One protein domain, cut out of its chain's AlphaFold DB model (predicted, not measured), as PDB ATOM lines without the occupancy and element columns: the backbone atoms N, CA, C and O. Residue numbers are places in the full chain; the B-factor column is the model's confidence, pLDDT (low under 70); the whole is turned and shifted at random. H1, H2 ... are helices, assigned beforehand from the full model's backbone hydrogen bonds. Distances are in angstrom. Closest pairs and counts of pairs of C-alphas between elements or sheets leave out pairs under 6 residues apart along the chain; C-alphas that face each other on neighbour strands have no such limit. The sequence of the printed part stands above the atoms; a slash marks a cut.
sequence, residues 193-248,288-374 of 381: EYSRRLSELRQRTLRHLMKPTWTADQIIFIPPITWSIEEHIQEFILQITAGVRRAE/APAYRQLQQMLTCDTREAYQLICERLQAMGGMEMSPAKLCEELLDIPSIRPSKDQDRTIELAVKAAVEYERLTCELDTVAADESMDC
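AT A GLANCE: This is residues 193 to 248 and 288 to 374 of the 381 residues of the protein "RING-type domain-containing protein" of Lophiostoma macrostomum CBS 122681 (UniProt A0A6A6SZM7). One very long helix, H7, makes the long axis, and shorter helices cluster round its first half: H3 crosses it, H6 folds back along it, and H5 packs on H3 and H6. The later part of H7 reaches away from this cluster, with H1 side by side and antiparallel along residues 356 to 367, while H4 lies at the periphery near H3. The printed part has 143 residues with seven named helices, H1 to H7 in chain order, and no named strand; the class is all helix. It is compact, with a radius of gyration of the C-alphas of 15.9 A, yet elongated in outline, spanning 51 by 31 by 28 A.

IN THESE COORDINATES: H7, residues 340 to 374, is 52.0 A long, from C-alpha 340 at (130.112, 144.505, 123.236) to C-alpha 374 at (111.862, 164.850, 79.041). H3, residues 227 to 246, is 28.5 A long, and H5, residues 300 to 315, is 22.9 A. H1, residues 193 to 203, begins at (112.123, 152.605, 86.466) and is 15.2 A long. H4 is residues 288 to 297, H6 residues 323 to 331, and H2 residues 206 to 209.

HOW THE PARTS SIT: H7 is the hub, touching four helices. With residues 345 to 357 it touches H3 at a steep tilt of 45 degrees, opposite ways; C-alphas 236 and 349 are closest, at 5.1 A. H6 and H7 form a helical hairpin, at 37 degrees only just a steep tilt; Pro 323 and Val 354 have the closest C-alphas, 6.5 A apart. H1 touches H7 at a shallow tilt of 11 degrees, opposite ways, C-alphas 194 and 363 being closest at 6.5 A. H2 touches H7, with C-alphas 209 and 352 closest at 4.8 A. H3, H5 and H7 are a bundle, a group of three helices; H3 and H5 only just touch, with 3 pairs of C-alphas within 8 A, the closest being 230 and 310 at 6.1 A. H5 touches H6, C-alphas 309 and 330 being closest at 5.8 A. H4 and H3 are close but not clearly touching, with closest C-alphas 294 and 238 at 7.0 A. Every O i to N i+4 pair is within hydrogen-bond range in H1 and H3 to H7; H2 is too short for one.

THE WHOLE: The C-alphas farthest apart, of Ser 339 and Cys 374, are 53.2 A apart. Residues 249 to 287 are not printed, and C-alphas 248 and 288 are 26.1 A apart across the cut. The link from H2 to H3, residues 210 to 226, is long; its residues 220 to 221 pair antiparallel with residues 320 to 321. The mean pLDDT of the printed part is 78.1, with values under 70 at residues 224, 244 to 248, 288 to 298, 335 to 338 and 371 to 374.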
ATOM      1  N   GLU A 193     110.847 153.133  85.995       80.50
ATOM      2  CA  GLU A 193     112.123 152.605  86.466       80.50
ATOM      3  C   GLU A 193     112.502 153.084  87.879       80.50
ATOM      4  O   GLU A 193     112.899 152.262  88.709       80.50
ATOM      5  N   TYR A 194     112.342 154.372  88.199       80.94
ATOM      6  CA  TYR A 194     112.616 154.892  89.544       80.94
ATOM      7  C   TYR A 194     111.697 154.234  90.580       80.94
ATOM      8  O   TYR A 194     112.157 153.724  91.605       80.94
ATOM      9  N   SER A 195     110.397 154.160  90.274       77.50
ATOM     10  CA  SER A 195     109.401 153.521  91.145       77.50
ATOM     11  C   SER A 195     109.707 152.040  91.383       77.50
ATOM     12  O   SER A 195     109.582 151.548  92.513       77.50
ATOM     13  N   ARG A 196     110.150 151.330  90.339       85.06
ATOM     14  CA  ARG A 196     110.579 149.930  90.423       85.06
ATOM     15  C   ARG A 196     111.795 149.778  91.333       85.06
ATOM     16  O   ARG A 196     111.732 149.015  92.295       85.06
ATOM     17  N   ARG A 197     112.873 150.526  91.082       86.19
ATOM     18  CA  ARG A 197     114.123 150.413  91.853       86.19
ATOM     19  C   ARG A 197     113.959 150.800  93.316       86.19
ATOM     20  O   ARG A 197     114.551 150.186  94.197       86.19
ATOM     21  N   LEU A 198     113.132 151.795  93.589       83.25
ATOM     22  CA  LEU A 198     112.806 152.175  94.949       83.25
ATOM     23  C   LEU A 198     111.993 151.103  95.677       83.25
ATOM     24  O   LEU A 198     112.238 150.817  96.847       83.25
ATOM     25  N   SER A 199     111.023 150.496  94.993       80.00
ATOM     26  CA  SER A 199     110.275 149.371  95.557       80.00
ATOM     27  C   SER A 199     111.211 148.204  95.866       80.00
ATOM     28  O   SER A 199     111.108 147.607  96.934       80.00
ATOM     29  N   GLU A 200     112.178 147.938  94.985       86.50
ATOM     30  CA  GLU A 200     113.241 146.961  95.231       86.50
ATOM     31  C   GLU A 200     114.089 147.338  96.444       86.50
ATOM     32  O   GLU A 200     114.357 146.467  97.267       86.50
ATOM     33  N   LEU A 201     114.471 148.612  96.592       86.69
ATOM     34  CA  LEU A 201     115.232 149.108  97.738       86.69
ATOM     35  C   LEU A 201     114.484 148.882  99.059       86.69
ATOM     36  O   LEU A 201     115.068 148.334  99.990       86.69
ATOM     37  N   ARG A 202     113.190 149.212  99.122       80.38
ATOM     38  CA  ARG A 202     112.356 148.977 100.318       80.38
ATOM     39  C   ARG A 202     112.150 147.502 100.635       80.38
ATOM     40  O   ARG A 202     111.987 147.138 101.791       80.38
ATOM     41  N   GLN A 203     112.131 146.651  99.614       82.56
ATOM     42  CA  GLN A 203     112.009 145.204  99.786       82.56
ATOM     43  C   GLN A 203     113.348 144.532 100.119       82.56
ATOM     44  O   GLN A 203     113.373 143.332 100.410       82.56
ATOM     45  N   ARG A 204     114.474 145.263 100.095       85.38
ATOM     46  CA  ARG A 204     115.763 144.687 100.487       85.38
ATOM     47  C   ARG A 204     115.723 144.309 101.952       85.38
ATOM     48  O   ARG A 204     115.449 145.117 102.831       85.38
ATOM     49  N   THR A 205     116.084 143.062 102.221       85.12
ATOM     50  CA  THR A 205     116.269 142.627 103.601       85.12
ATOM     51  C   THR A 205     117.462 143.351 104.211       85.12
ATOM     52  O   THR A 205     118.457 143.610 103.526       85.12
ATOM     53  N   LEU A 206     117.408 143.587 105.521       80.75
ATOM     54  CA  LEU A 206     118.500 144.184 106.288       80.75
ATOM     55  C   LEU A 206     119.864 143.528 105.982       80.75
ATOM     56  O   LEU A 206     120.872 144.210 105.844       80.75
ATOM     57  N   ARG A 207     119.890 142.206 105.761       79.94
ATOM     58  CA  ARG A 207     121.098 141.451 105.375       79.94
ATOM     59  C   ARG A 207     121.785 142.006 104.120       79.94
ATOM     60  O   ARG A 207     123.008 141.937 104.029       79.94
ATOM     61  N   HIS A 208     121.023 142.498 103.146       82.69
ATOM     62  CA  HIS A 208     121.578 143.090 101.930       82.69
ATOM     63  C   HIS A 208     122.158 144.481 102.195       82.69
ATOM     64  O   HIS A 208     123.205 144.794 101.642       82.69
ATOM     65  N   LEU A 209     121.535 145.272 103.074       84.75
ATOM     66  CA  LEU A 209     122.036 146.592 103.482       84.75
ATOM     67  C   LEU A 209     123.283 146.490 104.378       84.75
ATOM     68  O   LEU A 209     124.173 147.328 104.322       84.75
ATOM     69  N   MET A 210     123.397 145.414 105.160       78.00
ATOM     70  CA  MET A 210     124.538 145.150 106.046       78.00
ATOM     71  C   MET A 210     125.808 144.670 105.329       78.00
ATOM     72  O   MET A 210     126.831 144.472 105.987       78.00
ATOM     73  N   LYS A 211     125.763 144.418 104.016       80.31
ATOM     74  CA  LYS A 211     126.946 144.075 103.216       80.31
ATOM     75  C   LYS A 211     127.410 145.334 102.487       80.31
ATOM     76  O   LYS A 211     127.035 145.506 101.328       80.31
ATOM     77  N   PRO A 212     128.182 146.214 103.149       70.81
ATOM     78  CA  PRO A 212     128.613 147.457 102.539       70.81
ATOM     79  C   PRO A 212     129.398 147.146 101.263       70.81
ATOM     80  O   PRO A 212     130.396 146.428 101.298       70.81
ATOM     81  N   THR A 213     128.919 147.657 100.130       77.81
ATOM     82  CA  THR A 213     129.597 147.539  98.825       77.81
ATOM     83  C   THR A 213     130.427 148.779  98.496       77.81
ATOM     84  O   THR A 213     130.845 148.972  97.355       77.81
ATOM     85  N   TRP A 214     130.664 149.630  99.497       80.00
ATOM     86  CA  TRP A 214     131.192 150.966  99.289       80.00
ATOM     87  C   TRP A 214     132.683 150.918  99.007       80.00
ATOM     88  O   TRP A 214     133.429 150.153  99.619       80.00
ATOM     89  N   THR A 215     133.119 151.793  98.112       80.00
ATOM     90  CA  THR A 215     134.542 152.054  97.879       80.00
ATOM     91  C   THR A 215     134.954 153.331  98.607       80.00
ATOM     92  O   THR A 215     134.115 154.184  98.897       80.00
ATOM     93  N   ALA A 216     136.244 153.469  98.925       75.62
ATOM     94  CA  ALA A 216     136.763 154.636  99.647       75.62
ATOM     95  C   ALA A 216     136.520 155.967  98.905       75.62
ATOM     96  O   ALA A 216     136.471 157.016  99.541       75.62
ATOM     97  N   ASP A 217     136.328 155.907  97.585       80.31
ATOM     98  CA  ASP A 217     136.186 157.074  96.712       80.31
ATOM     99  C   ASP A 217     134.728 157.539  96.532       80.31
ATOM    100  O   ASP A 217     134.482 158.573  95.915       80.31
ATOM    101  N   GLN A 218     133.739 156.794  97.041       84.88
ATOM    102  CA  GLN A 218     132.331 157.194  96.949       84.88
ATOM    103  C   GLN A 218     132.011 158.318  97.934       84.88
ATOM    104  O   GLN A 218     132.437 158.279  99.085       84.88
ATOM    105  N   ILE A 219     131.212 159.290  97.491       84.69
ATOM    106  CA  ILE A 219     130.760 160.430  98.293       84.69
ATOM    107  C   ILE A 219     129.242 160.344  98.431       84.69
ATOM    108  O   ILE A 219     128.543 160.090  97.453       84.69
ATOM    109  N   ILE A 220     128.745 160.553  99.650       84.94
ATOM    110  CA  ILE A 220     127.320 160.701  99.940       84.94
ATOM    111  C   ILE A 220     127.072 162.140 100.375       84.94
ATOM    112  O   ILE A 220     127.845 162.710 101.152       84.94
ATOM    113  N   PHE A 221     125.982 162.711  99.873       84.56
ATOM    114  CA  PHE A 221     125.450 163.969 100.364       84.56
ATOM    115  C   PHE A 221     124.513 163.693 101.539       84.56
ATOM    116  O   PHE A 221     123.519 162.983 101.389       84.56
ATOM    117  N   ILE A 222     124.822 164.250 102.707       83.38
ATOM    118  CA  ILE A 222     123.938 164.154 103.867       83.38
ATOM    119  C   ILE A 222     122.925 165.292 103.751       83.38
ATOM    120  O   ILE A 222     123.328 166.458 103.797       83.38
ATOM    121  N   PRO A 223     121.620 165.013 103.604       72.31
ATOM    122  CA  PRO A 223     120.635 166.076 103.507       72.31
ATOM    123  C   PRO A 223     120.656 166.951 104.774       72.31
ATOM    124  O   PRO A 223     120.846 166.437 105.876       72.31
ATOM    125  N   PRO A 224     120.441 168.276 104.653       67.00
ATOM    126  CA  PRO A 224     120.428 169.195 105.797       67.00
ATOM    127  C   PRO A 224     119.326 168.875 106.809       67.00
ATOM    128  O   PRO A 224     119.394 169.291 107.959       67.00
ATOM    129  N   ILE A 225     118.316 168.123 106.380       71.06
ATOM    130  CA  ILE A 225     117.305 167.564 107.256       71.06
ATOM    131  C   ILE A 225     117.579 166.056 107.314       71.06
ATOM    132  O   ILE A 225     117.438 165.372 106.298       71.06
ATOM    133  N   THR A 226     117.975 165.543 108.484       74.06
ATOM    134  CA  THR A 226     118.498 164.171 108.690       74.06
ATOM    135  C   THR A 226     117.498 163.156 109.229       74.06
ATOM    136  O   THR A 226     117.799 161.969 109.236       74.06
ATOM    137  N   TRP A 227     116.293 163.590 109.598       71.56
ATOM    138  CA  TRP A 227     115.111 162.765 109.884       71.56
ATOM    139  C   TRP A 227     114.992 161.436 109.118       71.56
ATOM    140  O   TRP A 227     114.704 160.430 109.751       71.56
ATOM    141  N   SER A 228     115.242 161.394 107.801       70.38
ATOM    142  CA  SER A 228     115.224 160.134 107.037       70.38
ATOM    143  C   SER A 228     116.234 159.135 107.607       70.38
ATOM    144  O   SER A 228     115.867 158.028 107.986       70.38
ATOM    145  N   ILE A 229     117.493 159.541 107.765       75.88
ATOM    146  CA  ILE A 229     118.552 158.682 108.306       75.88
ATOM    147  C   ILE A 229     118.216 158.261 109.741       75.88
ATOM    148  O   ILE A 229     118.386 157.099 110.097       75.88
ATOM    149  N   GLU A 230     117.706 159.191 110.550       78.62
ATOM    150  CA  GLU A 230     117.321 158.941 111.943       78.62
ATOM    151  C   GLU A 230     116.236 157.854 112.037       78.62
ATOM    152  O   GLU A 230     116.429 156.842 112.718       78.62
ATOM    153  N   GLU A 231     115.144 157.998 111.278       78.25
ATOM    154  CA  GLU A 231     114.049 157.021 111.230       78.25
ATOM    155  C   GLU A 231     114.544 155.628 110.809       78.25
ATOM    156  O   GLU A 231     114.228 154.636 111.475       78.25
ATOM    157  N   HIS A 232     115.385 155.547 109.770       81.31
ATOM    158  CA  HIS A 232     115.932 154.270 109.300       81.31
ATOM    159  C   HIS A 232     116.902 153.644 110.313       81.31
ATOM    160  O   HIS A 232     116.851 152.433 110.528       81.31
ATOM    161  N   ILE A 233     117.759 154.430 110.979       83.56
ATOM    162  CA  ILE A 233     118.636 153.912 112.045       83.56
ATOM    163  C   ILE A 233     117.786 153.286 113.143       83.56
ATOM    164  O   ILE A 233     118.060 152.160 113.567       83.56
ATOM    165  N   GLN A 234     116.746 153.983 113.593       83.12
ATOM    166  CA  GLN A 234     115.883 153.468 114.642       83.12
ATOM    167  C   GLN A 234     115.179 152.180 114.210       83.12
ATOM    168  O   GLN A 234     115.160 151.204 114.967       83.12
ATOM    169  N   GLU A 235     114.638 152.147 112.992       82.69
ATOM    170  CA  GLU A 235     114.006 150.953 112.437       82.69
ATOM    171  C   GLU A 235     114.987 149.773 112.385       82.69
ATOM    172  O   GLU A 235     114.671 148.673 112.847       82.69
ATOM    173  N   PHE A 236     116.214 150.000 111.915       84.75
ATOM    174  CA  PHE A 236     117.230 148.956 111.827       84.75
ATOM    175  C   PHE A 236     117.703 148.470 113.196       84.75
ATOM    176  O   PHE A 236     117.842 147.259 113.376       84.75
ATOM    177  N   ILE A 237     117.868 149.348 114.191       85.00
ATOM    178  CA  ILE A 237     118.166 148.924 115.569       85.00
ATOM    179  C   ILE A 237     117.072 147.973 116.070       85.00
ATOM    180  O   ILE A 237     117.375 146.934 116.666       85.00
ATOM    181  N   LEU A 238     115.801 148.291 115.814       81.75
ATOM    182  CA  LEU A 238     114.673 147.464 116.239       81.75
ATOM    183  C   LEU A 238     114.647 146.117 115.512       81.75
ATOM    184  O   LEU A 238     114.492 145.083 116.165       81.75
ATOM    185  N   GLN A 239     114.859 146.106 114.194       81.00
ATOM    186  CA  GLN A 239     114.927 144.875 113.406       81.00
ATOM    187  C   GLN A 239     116.092 143.973 113.848       81.00
ATOM    188  O   GLN A 239     115.894 142.771 114.041       81.00
ATOM    189  N   ILE A 240     117.286 144.538 114.079       81.44
ATOM    190  CA  ILE A 240     118.460 143.788 114.556       81.44
ATOM    191  C   ILE A 240     118.190 143.230 115.949       81.44
ATOM    192  O   ILE A 240     118.348 142.032 116.167       81.44
ATOM    193  N   THR A 241     117.724 144.066 116.878       78.44
ATOM    194  CA  THR A 241     117.453 143.646 118.259       78.44
ATOM    195  C   THR A 241     116.380 142.556 118.307       78.44
ATOM    196  O   THR A 241     116.504 141.589 119.062       78.44
ATOM    197  N   ALA A 242     115.333 142.665 117.483       77.75
ATOM    198  CA  ALA A 242     114.296 141.645 117.370       77.75
ATOM    199  C   ALA A 242     114.840 140.334 116.777       77.75
ATOM    200  O   ALA A 242     114.549 139.265 117.312       77.75
ATOM    201  N   GLY A 243     115.655 140.401 115.720       75.44
ATOM    202  CA  GLY A 243     116.275 139.227 115.098       75.44
ATOM    203  C   GLY A 243     117.275 138.517 116.015       75.44
ATOM    204  O   GLY A 243     117.248 137.290 116.124       75.44
ATOM    205  N   VAL A 244     118.090 139.282 116.748       64.56
ATOM    206  CA  VAL A 244     119.007 138.788 117.790       64.56
ATOM    207  C   VAL A 244     118.236 138.033 118.876       64.56
ATOM    208  O   VAL A 244     118.633 136.935 119.260       64.56
ATOM    209  N   ARG A 245     117.093 138.568 119.328       60.31
ATOM    210  CA  ARG A 245     116.257 137.929 120.360       60.31
ATOM    211  C   ARG A 245     115.490 136.700 119.867       60.31
ATOM    212  O   ARG A 245     115.182 135.832 120.679       60.31
ATOM    213  N   ARG A 246     115.162 136.619 118.574       58.25
ATOM    214  CA  ARG A 246     114.411 135.489 117.993       58.25
ATOM    215  C   ARG A 246     115.277 134.271 117.666       58.25
ATOM    216  O   ARG A 246     114.716 133.210 117.438       58.25
ATOM    217  N   ALA A 247     116.609 134.391 117.673       51.88
ATOM    218  CA  ALA A 247     117.528 133.301 117.322       51.88
ATOM    219  C   ALA A 247     117.197 132.610 115.973       51.88
ATOM    220  O   ALA A 247     117.458 131.424 115.796       51.88
ATOM    221  N   GLU A 248     116.666 133.370 115.007       45.25
ATOM    222  CA  GLU A 248     116.427 132.946 113.614       45.25
ATOM    223  C   GLU A 248     117.452 133.573 112.646       45.25
ATOM    224  O   GLU A 248     117.177 133.809 111.470       45.25
ATOM    225  N   ALA A 288     101.472 153.774 116.076       43.69
ATOM    226  CA  ALA A 288     102.079 154.467 117.219       43.69
ATOM    227  C   ALA A 288     102.166 153.665 118.551       43.69
ATOM    228  O   ALA A 288     103.038 153.988 119.367       43.69
ATOM    229  N   PRO A 289     101.313 152.652 118.839       45.19
ATOM    230  CA  PRO A 289     101.470 151.785 120.008       45.19
ATOM    231  C   PRO A 289     102.651 150.810 119.898       45.19
ATOM    232  O   PRO A 289     103.400 150.670 120.867       45.19
ATOM    233  N   ALA A 290     102.846 150.171 118.739       47.28
ATOM    234  CA  ALA A 290     103.938 149.226 118.516       47.28
ATOM    235  C   ALA A 290     105.296 149.932 118.584       47.28
ATOM    236  O   ALA A 290     106.223 149.456 119.236       47.28
ATOM    237  N   TYR A 291     105.370 151.136 118.017       48.91
ATOM    238  CA  TYR A 291     106.533 152.014 118.108       48.91
ATOM    239  C   TYR A 291     106.872 152.403 119.559       48.91
ATOM    240  O   TYR A 291     108.029 152.324 119.970       48.91
ATOM    241  N   ARG A 292     105.867 152.743 120.384       55.41
ATOM    242  CA  ARG A 292     106.068 153.030 121.817       55.41
ATOM    243  C   ARG A 292     106.531 151.807 122.608       55.41
ATOM    244  O   ARG A 292     107.405 151.937 123.460       55.41
ATOM    245  N   GLN A 293     105.980 150.626 122.329       52.62
ATOM    246  CA  GLN A 293     106.450 149.378 122.943       52.62
ATOM    247  C   GLN A 293     107.886 149.048 122.524       52.62
ATOM    248  O   GLN A 293     108.694 148.657 123.361       52.62
ATOM    249  N   LEU A 294     108.238 149.269 121.260       51.03
ATOM    250  CA  LEU A 294     109.590 149.057 120.744       51.03
ATOM    251  C   LEU A 294     110.599 150.057 121.335       51.03
ATOM    252  O   LEU A 294     111.686 149.654 121.747       51.03
ATOM    253  N   GLN A 295     110.225 151.327 121.509       56.69
ATOM    254  CA  GLN A 295     111.040 152.314 122.233       56.69
ATOM    255  C   GLN A 295     111.255 151.952 123.711       56.69
ATOM    256  O   GLN A 295     112.287 152.311 124.281       56.69
ATOM    257  N   GLN A 296     110.314 151.241 124.341       61.47
ATOM    258  CA  GLN A 296     110.480 150.687 125.692       61.47
ATOM    259  C   GLN A 296     111.381 149.443 125.720       61.47
ATOM    260  O   GLN A 296     111.918 149.109 126.772       61.47
ATOM    261  N   MET A 297     111.549 148.751 124.587       53.94
ATOM    262  CA  MET A 297     112.408 147.568 124.472       53.94
ATOM    263  C   MET A 297     113.891 147.897 124.283       53.94
ATOM    264  O   MET A 297     114.730 147.028 124.549       53.94
ATOM    265  N   LEU A 298     114.208 149.115 123.834       68.62
ATOM    266  CA  LEU A 298     115.569 149.642 123.826       68.62
ATOM    267  C   LEU A 298     116.028 149.858 125.271       68.62
ATOM    268  O   LEU A 298     115.330 150.488 126.067       68.62
ATOM    269  N   THR A 299     117.206 149.339 125.619       74.12
ATOM    270  CA  THR A 299     117.848 149.667 126.898       74.12
ATOM    271  C   THR A 299     118.142 151.168 126.961       74.12
ATOM    272  O   THR A 299     118.374 151.776 125.914       74.12
ATOM    273  N   CYS A 300     118.132 151.769 128.159       73.94
ATOM    274  CA  CYS A 300     118.421 153.202 128.344       73.94
ATOM    275  C   CYS A 300     119.699 153.621 127.600       73.94
ATOM    276  O   CYS A 300     119.671 154.587 126.843       73.94
ATOM    277  N   ASP A 301     120.743 152.796 127.689       75.88
ATOM    278  CA  ASP A 301     122.032 153.005 127.024       75.88
ATOM    279  C   ASP A 301     121.912 153.089 125.490       75.88
ATOM    280  O   ASP A 301     122.574 153.897 124.848       75.88
ATOM    281  N   THR A 302     121.025 152.297 124.874       77.81
ATOM    282  CA  THR A 302     120.806 152.319 123.414       77.81
ATOM    283  C   THR A 302     120.045 153.562 122.978       77.81
ATOM    284  O   THR A 302     120.253 154.056 121.874       77.81
ATOM    285  N   ARG A 303     119.159 154.079 123.838       80.38
ATOM    286  CA  ARG A 303     118.425 155.318 123.568       80.38
ATOM    287  C   ARG A 303     119.347 156.529 123.642       80.38
ATOM    288  O   ARG A 303     119.281 157.374 122.758       80.38
ATOM    289  N   GLU A 304     120.203 156.596 124.659       83.38
ATOM    290  CA  GLU A 304     121.215 157.653 124.779       83.38
ATOM    291  C   GLU A 304     122.195 157.607 123.604       83.38
ATOM    292  O   GLU A 304     122.487 158.638 123.002       83.38
ATOM    293  N   ALA A 305     122.624 156.403 123.213       83.25
ATOM    294  CA  ALA A 305     123.468 156.218 122.042       83.25
ATOM    295  C   ALA A 305     122.815 156.718 120.750       83.25
ATOM    296  O   ALA A 305     123.424 157.467 119.992       83.25
ATOM    297  N   TYR A 306     121.561 156.331 120.522       85.44
ATOM    298  CA  TYR A 306     120.785 156.778 119.372       85.44
ATOM    299  C   TYR A 306     120.615 158.302 119.351       85.44
ATOM    300  O   TYR A 306     120.840 158.923 118.320       85.44
ATOM    301  N   GLN A 307     120.297 158.915 120.493       86.69
ATOM    302  CA  GLN A 307     120.149 160.366 120.603       86.69
ATOM    303  C   GLN A 307     121.439 161.107 120.214       86.69
ATOM    304  O   GLN A 307     121.389 162.052 119.429       86.69
ATOM    305  N   LEU A 308     122.596 160.643 120.701       88.94
ATOM    306  CA  LEU A 308     123.901 161.217 120.352       88.94
ATOM    307  C   LEU A 308     124.219 161.061 118.856       88.94
ATOM    308  O   LEU A 308     124.758 161.978 118.238       88.94
ATOM    309  N   ILE A 309     123.853 159.921 118.262       87.38
ATOM    310  CA  ILE A 309     123.976 159.683 116.816       87.38
ATOM    311  C   ILE A 309     123.107 160.672 116.031       87.38
ATOM    312  O   ILE A 309     123.597 161.262 115.068       87.38
ATOM    313  N   CYS A 310     121.857 160.906 116.444       85.00
ATOM    314  CA  CYS A 310     120.968 161.876 115.797       85.00
ATOM    315  C   CYS A 310     121.517 163.306 115.887       85.00
ATOM    316  O   CYS A 310     121.588 163.998 114.876       85.00
ATOM    317  N   GLU A 311     121.976 163.738 117.062       89.69
ATOM    318  CA  GLU A 311     122.584 165.064 117.245       89.69
ATOM    319  C   GLU A 311     123.818 165.250 116.351       89.69
ATOM    320  O   GLU A 311     124.018 166.309 115.750       89.69
ATOM    321  N   ARG A 312     124.635 164.199 116.210       90.94
ATOM    322  CA  ARG A 312     125.809 164.216 115.334       90.94
ATOM    323  C   ARG A 312     125.420 164.260 113.859       90.94
ATOM    324  O   ARG A 312     126.008 165.042 113.118       90.94
ATOM    325  N   LEU A 313     124.431 163.467 113.440       87.06
ATOM    326  CA  LEU A 313     123.877 163.507 112.084       87.06
ATOM    327  C   LEU A 313     123.382 164.909 111.737       87.06
ATOM    328  O   LEU A 313     123.788 165.453 110.713       87.06
ATOM    329  N   GLN A 314     122.582 165.517 112.614       85.94
ATOM    330  CA  GLN A 314     122.058 166.871 112.428       85.94
ATOM    331  C   GLN A 314     123.185 167.898 112.275       85.94
ATOM    332  O   GLN A 314     123.122 168.758 111.399       85.94
ATOM    333  N   ALA A 315     124.256 167.773 113.065       90.94
ATOM    334  CA  ALA A 315     125.433 168.633 112.947       90.94
ATOM    335  C   ALA A 315     126.196 168.457 111.617       90.94
ATOM    336  O   ALA A 315     126.902 169.373 111.197       90.94
ATOM    337  N   MET A 316     126.063 167.301 110.958       90.69
ATOM    338  CA  MET A 316     126.664 167.001 109.653       90.69
ATOM    339  C   MET A 316     125.724 167.273 108.469       90.69
ATOM    340  O   MET A 316     126.117 167.072 107.317       90.69
ATOM    341  N   GLY A 317     124.493 167.724 108.722       87.88
ATOM    342  CA  GLY A 317     123.520 168.031 107.681       87.88
ATOM    343  C   GLY A 317     124.070 169.027 106.654       87.88
ATOM    344  O   GLY A 317     124.573 170.094 106.999       87.88
ATOM    345  N   GLY A 318     123.968 168.680 105.370       85.88
ATOM    346  CA  GLY A 318     124.468 169.477 104.248       85.88
ATOM    347  C   GLY A 318     125.945 169.260 103.907       85.88
ATOM    348  O   GLY A 318     126.458 169.936 103.016       85.88
ATOM    349  N   MET A 319     126.642 168.347 104.590       90.06
ATOM    350  CA  MET A 319     128.027 167.995 104.271       90.06
ATOM    351  C   MET A 319     128.106 166.847 103.255       90.06
ATOM    352  O   MET A 319     127.287 165.927 103.248       90.06
ATOM    353  N   GLU A 320     129.154 166.876 102.434       89.69
ATOM    354  CA  GLU A 320     129.553 165.771 101.562       89.69
ATOM    355  C   GLU A 320     130.696 164.992 102.212       89.69
ATOM    356  O   GLU A 320     131.726 165.565 102.587       89.69
ATOM    357  N   MET A 321     130.540 163.678 102.359       91.38
ATOM    358  CA  MET A 321     131.603 162.826 102.892       91.38
ATOM    359  C   MET A 321     131.507 161.392 102.387       91.38
ATOM    360  O   MET A 321     130.454 160.930 101.951       91.38
ATOM    361  N   SER A 322     132.623 160.664 102.457       90.31
ATOM    362  CA  SER A 322     132.612 159.233 102.159       90.31
ATOM    363  C   SER A 322     131.786 158.474 103.201       90.31
ATOM    364  O   SER A 322     131.891 158.811 104.386       90.31
ATOM    365  N   PRO A 323     131.062 157.409 102.826       83.50
ATOM    366  CA  PRO A 323     130.279 156.651 103.793       83.50
ATOM    367  C   PRO A 323     131.144 156.015 104.889       83.50
ATOM    368  O   PRO A 323     130.710 155.934 106.035       83.50
ATOM    369  N   ALA A 324     132.398 155.649 104.585       83.88
ATOM    370  CA  ALA A 324     133.360 155.160 105.578       83.88
ATOM    371  C   ALA A 324     133.601 156.189 106.692       83.88
ATOM    372  O   ALA A 324     133.457 155.867 107.870       83.88
ATOM    373  N   LYS A 325     133.882 157.437 106.301       89.38
ATOM    374  CA  LYS A 325     134.050 158.563 107.225       89.38
ATOM    375  C   LYS A 325     132.771 158.878 108.000       89.38
ATOM    376  O   LYS A 325     132.850 159.148 109.189       89.38
ATOM    377  N   LEU A 326     131.603 158.810 107.355       87.62
ATOM    378  CA  LEU A 326     130.322 159.001 108.038       87.62
ATOM    379  C   LEU A 326     130.126 157.955 109.142       87.62
ATOM    380  O   LEU A 326     129.788 158.298 110.267       87.62
ATOM    381  N   CYS A 327     130.394 156.681 108.853       85.69
ATOM    382  CA  CYS A 327     130.349 155.645 109.879       85.69
ATOM    383  C   CYS A 327     131.358 155.873 111.002       85.69
ATOM    384  O   CYS A 327     131.011 155.659 112.156       85.69
ATOM    385  N   GLU A 328     132.583 156.287 110.685       88.31
ATOM    386  CA  GLU A 328     133.601 156.592 111.691       88.31
ATOM    387  C   GLU A 328     133.147 157.733 112.613       88.31
ATOM    388  O   GLU A 328     133.142 157.562 113.826       88.31
ATOM    389  N   GLU A 329     132.648 158.840 112.059       91.50
ATOM    390  CA  GLU A 329     132.154 159.996 112.824       91.50
ATOM    391  C   GLU A 329     130.922 159.680 113.684       91.50
ATOM    392  O   GLU A 329     130.745 160.271 114.750       91.50
ATOM    393  N   LEU A 330     130.057 158.764 113.235       87.06
ATOM    394  CA  LEU A 330     128.886 158.330 114.003       87.06
ATOM    395  C   LEU A 330     129.228 157.309 115.093       87.06
ATOM    396  O   LEU A 330     128.473 157.181 116.054       87.06
ATOM    397  N   LEU A 331     130.331 156.573 114.945       87.12
ATOM    398  CA  LEU A 331     130.750 155.536 115.890       87.12
ATOM    399  C   LEU A 331     131.844 156.005 116.859       87.12
ATOM    400  O   LEU A 331     131.987 155.407 117.922       87.12
ATOM    401  N   ASP A 332     132.570 157.082 116.553       88.31
ATOM    402  CA  ASP A 332     133.578 157.698 117.431       88.31
ATOM    403  C   ASP A 332     132.938 158.563 118.535       88.31
ATOM    404  O   ASP A 332     133.299 159.717 118.761       88.31
ATOM    405  N   ILE A 333     131.932 158.020 119.227       80.38
ATOM    406  CA  ILE A 333     131.266 158.686 120.349       80.38
ATOM    407  C   ILE A 333     131.842 158.109 121.655       80.38
ATOM    408  O   ILE A 333     131.364 157.084 122.145       80.38
ATOM    409  N   PRO A 334     132.848 158.758 122.279       72.44
ATOM    410  CA  PRO A 334     133.560 158.221 123.448       72.44
ATOM    411  C   PRO A 334     132.690 158.081 124.708       72.44
ATOM    412  O   PRO A 334     133.090 157.427 125.674       72.44
ATOM    413  N   SER A 335     131.517 158.718 124.717       63.16
ATOM    414  CA  SER A 335     130.603 158.788 125.863       63.16
ATOM    415  C   SER A 335     129.768 157.528 126.065       63.16
ATOM    416  O   SER A 335     129.180 157.356 127.130       63.16
ATOM    417  N   ILE A 336     129.729 156.634 125.082       58.06
ATOM    418  CA  ILE A 336     128.954 155.409 125.161       58.06
ATOM    419  C   ILE A 336     129.982 154.283 125.276       58.06
ATOM    420  O   ILE A 336     130.802 154.080 124.387       58.06
ATOM    421  N   ARG A 337     129.965 153.541 126.387       60.69
ATOM    422  CA  ARG A 337     130.589 152.211 126.463       60.69
ATOM    423  C   ARG A 337     129.470 151.178 126.491       60.69
ATOM    424  O   ARG A 337     129.159 150.687 127.580       60.69
ATOM    425  N   PRO A 338     128.813 150.895 125.359       61.94
ATOM    426  CA  PRO A 338     127.839 149.824 125.309       61.94
ATOM    427  C   PRO A 338     128.464 148.504 125.758       61.94
ATOM    428  O   PRO A 338     129.686 148.315 125.775       61.94
ATOM    429  N   SER A 339     127.618 147.539 126.109       70.19
ATOM    430  CA  SER A 339     128.084 146.156 126.087       70.19
ATOM    431  C   SER A 339     128.592 145.827 124.674       70.19
ATOM    432  O   SER A 339     128.084 146.366 123.689       70.19
ATOM    433  N   LYS A 340     129.556 144.904 124.548       75.56
ATOM    434  CA  LYS A 340     130.112 144.505 123.236       75.56
ATOM    435  C   LYS A 340     129.034 144.147 122.193       75.56
ATOM    436  O   LYS A 340     129.256 144.321 120.999       75.56
ATOM    437  N   ASP A 341     127.875 143.665 122.639       70.69
ATOM    438  CA  ASP A 341     126.758 143.284 121.767       70.69
ATOM    439  C   ASP A 341     125.911 144.488 121.316       70.69
ATOM    440  O   ASP A 341     125.409 144.525 120.186       70.69
ATOM    441  N   GLN A 342     125.763 145.498 122.177       74.44
ATOM    442  CA  GLN A 342     125.089 146.754 121.840       74.44
ATOM    443  C   GLN A 342     125.928 147.578 120.853       74.44
ATOM    444  O   GLN A 342     125.366 148.086 119.884       74.44
ATOM    445  N   ASP A 343     127.255 147.625 121.043       78.50
ATOM    446  CA  ASP A 343     128.208 148.250 120.111       78.50
ATOM    447  C   ASP A 343     128.000 147.720 118.696       78.50
ATOM    448  O   ASP A 343     127.812 148.470 117.737       78.50
ATOM    449  N   ARG A 344     127.949 146.390 118.579       81.25
ATOM    450  CA  ARG A 344     127.800 145.723 117.292       81.25
ATOM    451  C   ARG A 344     126.430 145.968 116.664       81.25
ATOM    452  O   ARG A 344     126.336 146.109 115.448       81.25
ATOM    453  N   THR A 345     125.372 146.020 117.470       83.25
ATOM    454  CA  THR A 345     124.008 146.301 116.990       83.25
ATOM    455  C   THR A 345     123.907 147.706 116.404       83.25
ATOM    456  O   THR A 345     123.389 147.874 115.300       83.25
ATOM    457  N   ILE A 346     124.442 148.700 117.116       82.69
ATOM    458  CA  ILE A 346     124.463 150.096 116.675       82.69
ATOM    459  C   ILE A 346     125.331 150.233 115.421       82.69
ATOM    460  O   ILE A 346     124.874 150.792 114.429       82.69
ATOM    461  N   GLU A 347     126.529 149.644 115.413       85.56
ATOM    462  CA  GLU A 347     127.425 149.637 114.251       85.56
ATOM    463  C   GLU A 347     126.726 149.111 112.989       85.56
ATOM    464  O   GLU A 347     126.811 149.710 111.916       85.56
ATOM    465  N   LEU A 348     126.016 147.989 113.110       84.56
ATOM    466  CA  LEU A 348     125.300 147.370 111.998       84.56
ATOM    467  C   LEU A 348     124.102 148.205 111.531       84.56
ATOM    468  O   LEU A 348     123.875 148.299 110.325       84.56
ATOM    469  N   ALA A 349     123.363 148.820 112.458       86.75
ATOM    470  CA  ALA A 349     122.243 149.699 112.129       86.75
ATOM    471  C   ALA A 349     122.713 150.959 111.392       86.75
ATOM    472  O   ALA A 349     122.156 151.301 110.350       86.75
ATOM    473  N   VAL A 350     123.778 151.597 111.888       87.50
ATOM    474  CA  VAL A 350     124.385 152.771 111.253       87.50
ATOM    475  C   VAL A 350     124.867 152.414 109.847       87.50
ATOM    476  O   VAL A 350     124.533 153.109 108.894       87.50
ATOM    477  N   LYS A 351     125.574 151.288 109.676       87.31
ATOM    478  CA  LYS A 351     126.015 150.826 108.346       87.31
ATOM    479  C   LYS A 351     124.853 150.595 107.381       87.31
ATOM    480  O   LYS A 351     124.952 150.980 106.218       87.31
ATOM    481  N   ALA A 352     123.767 149.981 107.849       87.75
ATOM    482  CA  ALA A 352     122.586 149.735 107.026       87.75
ATOM    483  C   ALA A 352     121.879 151.040 106.624       87.75
ATOM    484  O   ALA A 352     121.481 151.174 105.470       87.75
ATOM    485  N   ALA A 353     121.773 152.010 107.537       86.38
ATOM    486  CA  ALA A 353     121.199 153.326 107.258       86.38
ATOM    487  C   ALA A 353     122.031 154.126 106.258       86.38
ATOM    488  O   ALA A 353     121.485 154.665 105.300       86.38
ATOM    489  N   VAL A 354     123.355 154.134 106.421       87.56
ATOM    490  CA  VAL A 354     124.264 154.798 105.480       87.56
ATOM    491  C   VAL A 354     124.174 154.167 104.086       87.56
ATOM    492  O   VAL A 354     124.125 154.887 103.093       87.56
ATOM    493  N   GLU A 355     124.102 152.835 103.987       88.88
ATOM    494  CA  GLU A 355     123.930 152.155 102.695       88.88
ATOM    495  C   GLU A 355     122.559 152.432 102.068       88.88
ATOM    496  O   GLU A 355     122.462 152.602 100.854       88.88
ATOM    497  N   TYR A 356     121.501 152.491 102.879       86.88
ATOM    498  CA  TYR A 356     120.167 152.841 102.403       86.88
ATOM    499  C   TYR A 356     120.150 154.249 101.803       86.88
ATOM    500  O   TYR A 356     119.691 154.420 100.676       86.88
ATOM    501  N   GLU A 357     120.730 155.224 102.502       86.00
ATOM    502  CA  GLU A 357     120.800 156.613 102.034       86.00
ATOM    503  C   GLU A 357     121.700 156.794 100.809       86.00
ATOM    504  O   GLU A 357     121.427 157.597  99.917       86.00
ATOM    505  N   ARG A 358     122.765 155.996 100.704       87.94
ATOM    506  CA  ARG A 358     123.566 155.929  99.478       87.94
ATOM    507  C   ARG A 358     122.708 155.506  98.287       87.94
ATOM    508  O   ARG A 358     122.767 156.125  97.228       87.94
ATOM    509  N   LEU A 359     121.930 154.438  98.461       87.19
ATOM    510  CA  LEU A 359     121.092 153.872  97.411       87.19
ATOM    511  C   LEU A 359     119.945 154.819  97.041       87.19
ATOM    512  O   LEU A 359     119.648 154.943  95.859       87.19
ATOM    513  N   THR A 360     119.330 155.522  97.996       83.75
ATOM    514  CA  THR A 360     118.321 156.552  97.688       83.75
ATOM    515  C   THR A 360     118.930 157.726  96.923       83.75
ATOM    516  O   THR A 360     118.340 158.160  95.935       83.75
ATOM    517  N   CYS A 361     120.133 158.182  97.288       82.69
ATOM    518  CA  CYS A 361     120.848 159.218  96.536       82.69
ATOM    519  C   CYS A 361     121.135 158.788  95.087       82.69
ATOM    520  O   CYS A 361     120.943 159.580  94.166       82.69
ATOM    521  N   GLU A 362     121.542 157.534  94.859       85.75
ATOM    522  CA  GLU A 362     121.736 156.983  93.505       85.75
ATOM    523  C   GLU A 362     120.436 156.897  92.696       85.75
ATOM    524  O   GLU A 362     120.462 156.956  91.468       85.75
ATOM    525  N   LEU A 363     119.286 156.736  93.352       85.50
ATOM    526  CA  LEU A 363     117.998 156.786  92.662       85.50
ATOM    527  C   LEU A 363     117.640 158.213  92.264       85.50
ATOM    528  O   LEU A 363     117.133 158.433  91.165       85.50
ATOM    529  N   ASP A 364     117.916 159.179  93.135       79.94
ATOM    530  CA  ASP A 364     117.626 160.586  92.875       79.94
ATOM    531  C   ASP A 364     118.466 161.148  91.718       79.94
ATOM    532  O   ASP A 364     117.954 161.954  90.939       79.94
ATOM    533  N   THR A 365     119.710 160.690  91.537       81.69
ATOM    534  CA  THR A 365     120.517 161.067  90.364       81.69
ATOM    535  C   THR A 365     119.927 160.524  89.063       81.69
ATOM    536  O   THR A 365     119.823 161.266  88.090       81.69
ATOM    537  N   VAL A 366     119.447 159.276  89.057       80.81
ATOM    538  CA  VAL A 366     118.775 158.676  87.888       80.81
ATOM    539  C   VAL A 366     117.506 159.449  87.525       80.81
ATOM    540  O   VAL A 366     117.266 159.721  86.351       80.81
ATOM    541  N   ALA A 367     116.717 159.855  88.524       77.06
ATOM    542  CA  ALA A 367     115.525 160.668  88.293       77.06
ATOM    543  C   ALA A 367     115.859 162.063  87.735       77.06
ATOM    544  O   ALA A 367     115.115 162.591  86.907       77.06
ATOM    545  N   ALA A 368     116.969 162.664  88.179       77.31
ATOM    546  CA  ALA A 368     117.417 163.957  87.676       77.31
ATOM    547  C   ALA A 368     117.813 163.880  86.192       77.31
ATOM    548  O   ALA A 368     117.351 164.715  85.410       77.31
ATOM    549  N   ASP A 369     118.572 162.854  85.799       78.12
ATOM    550  CA  ASP A 369     119.010 162.651  84.412       78.12
ATOM    551  C   ASP A 369     117.813 162.445  83.462       78.12
ATOM    552  O   ASP A 369     117.693 163.133  82.447       78.12
ATOM    553  N   GLU A 370     116.852 161.588  83.827       73.88
ATOM    554  CA  GLU A 370     115.658 161.325  83.003       73.88
ATOM    555  C   GLU A 370     114.726 162.546  82.889       73.88
ATOM    556  O   GLU A 370     114.037 162.735  81.877       73.88
ATOM    557  N   SER A 371     114.701 163.408  83.912       68.69
ATOM    558  CA  SER A 371     113.905 164.638  83.882       68.69
ATOM    559  C   SER A 371     114.443 165.662  82.876       68.69
ATOM    560  O   SER A 371     113.654 166.394  82.272       68.69
ATOM    561  N   MET A 372     115.764 165.694  82.652       67.06
ATOM    562  CA  MET A 372     116.381 166.578  81.661       67.06
ATOM    563  C   MET A 372     116.013 166.156  80.234       67.06
ATOM    564  O   MET A 372     115.616 167.011  79.438       67.06
ATOM    565  N   ASP A 373     116.025 164.853  79.946       67.12
ATOM    566  CA  ASP A 373     115.655 164.311  78.630       67.12
ATOM    567  C   ASP A 373     114.184 164.597  78.270       67.12
ATOM    568  O   ASP A 373     113.863 164.942  77.127       67.12
ATOM    569  N   CYS A 374     113.277 164.527  79.251       60.53
ATOM    570  CA  CYS A 374     111.862 164.850  79.041       60.53
ATOM    571  C   CYS A 374     111.644 166.336  78.701       60.53
ATOM    572  O   CYS A 374     110.836 166.666  77.828       60.53
TER     573      CYS A 374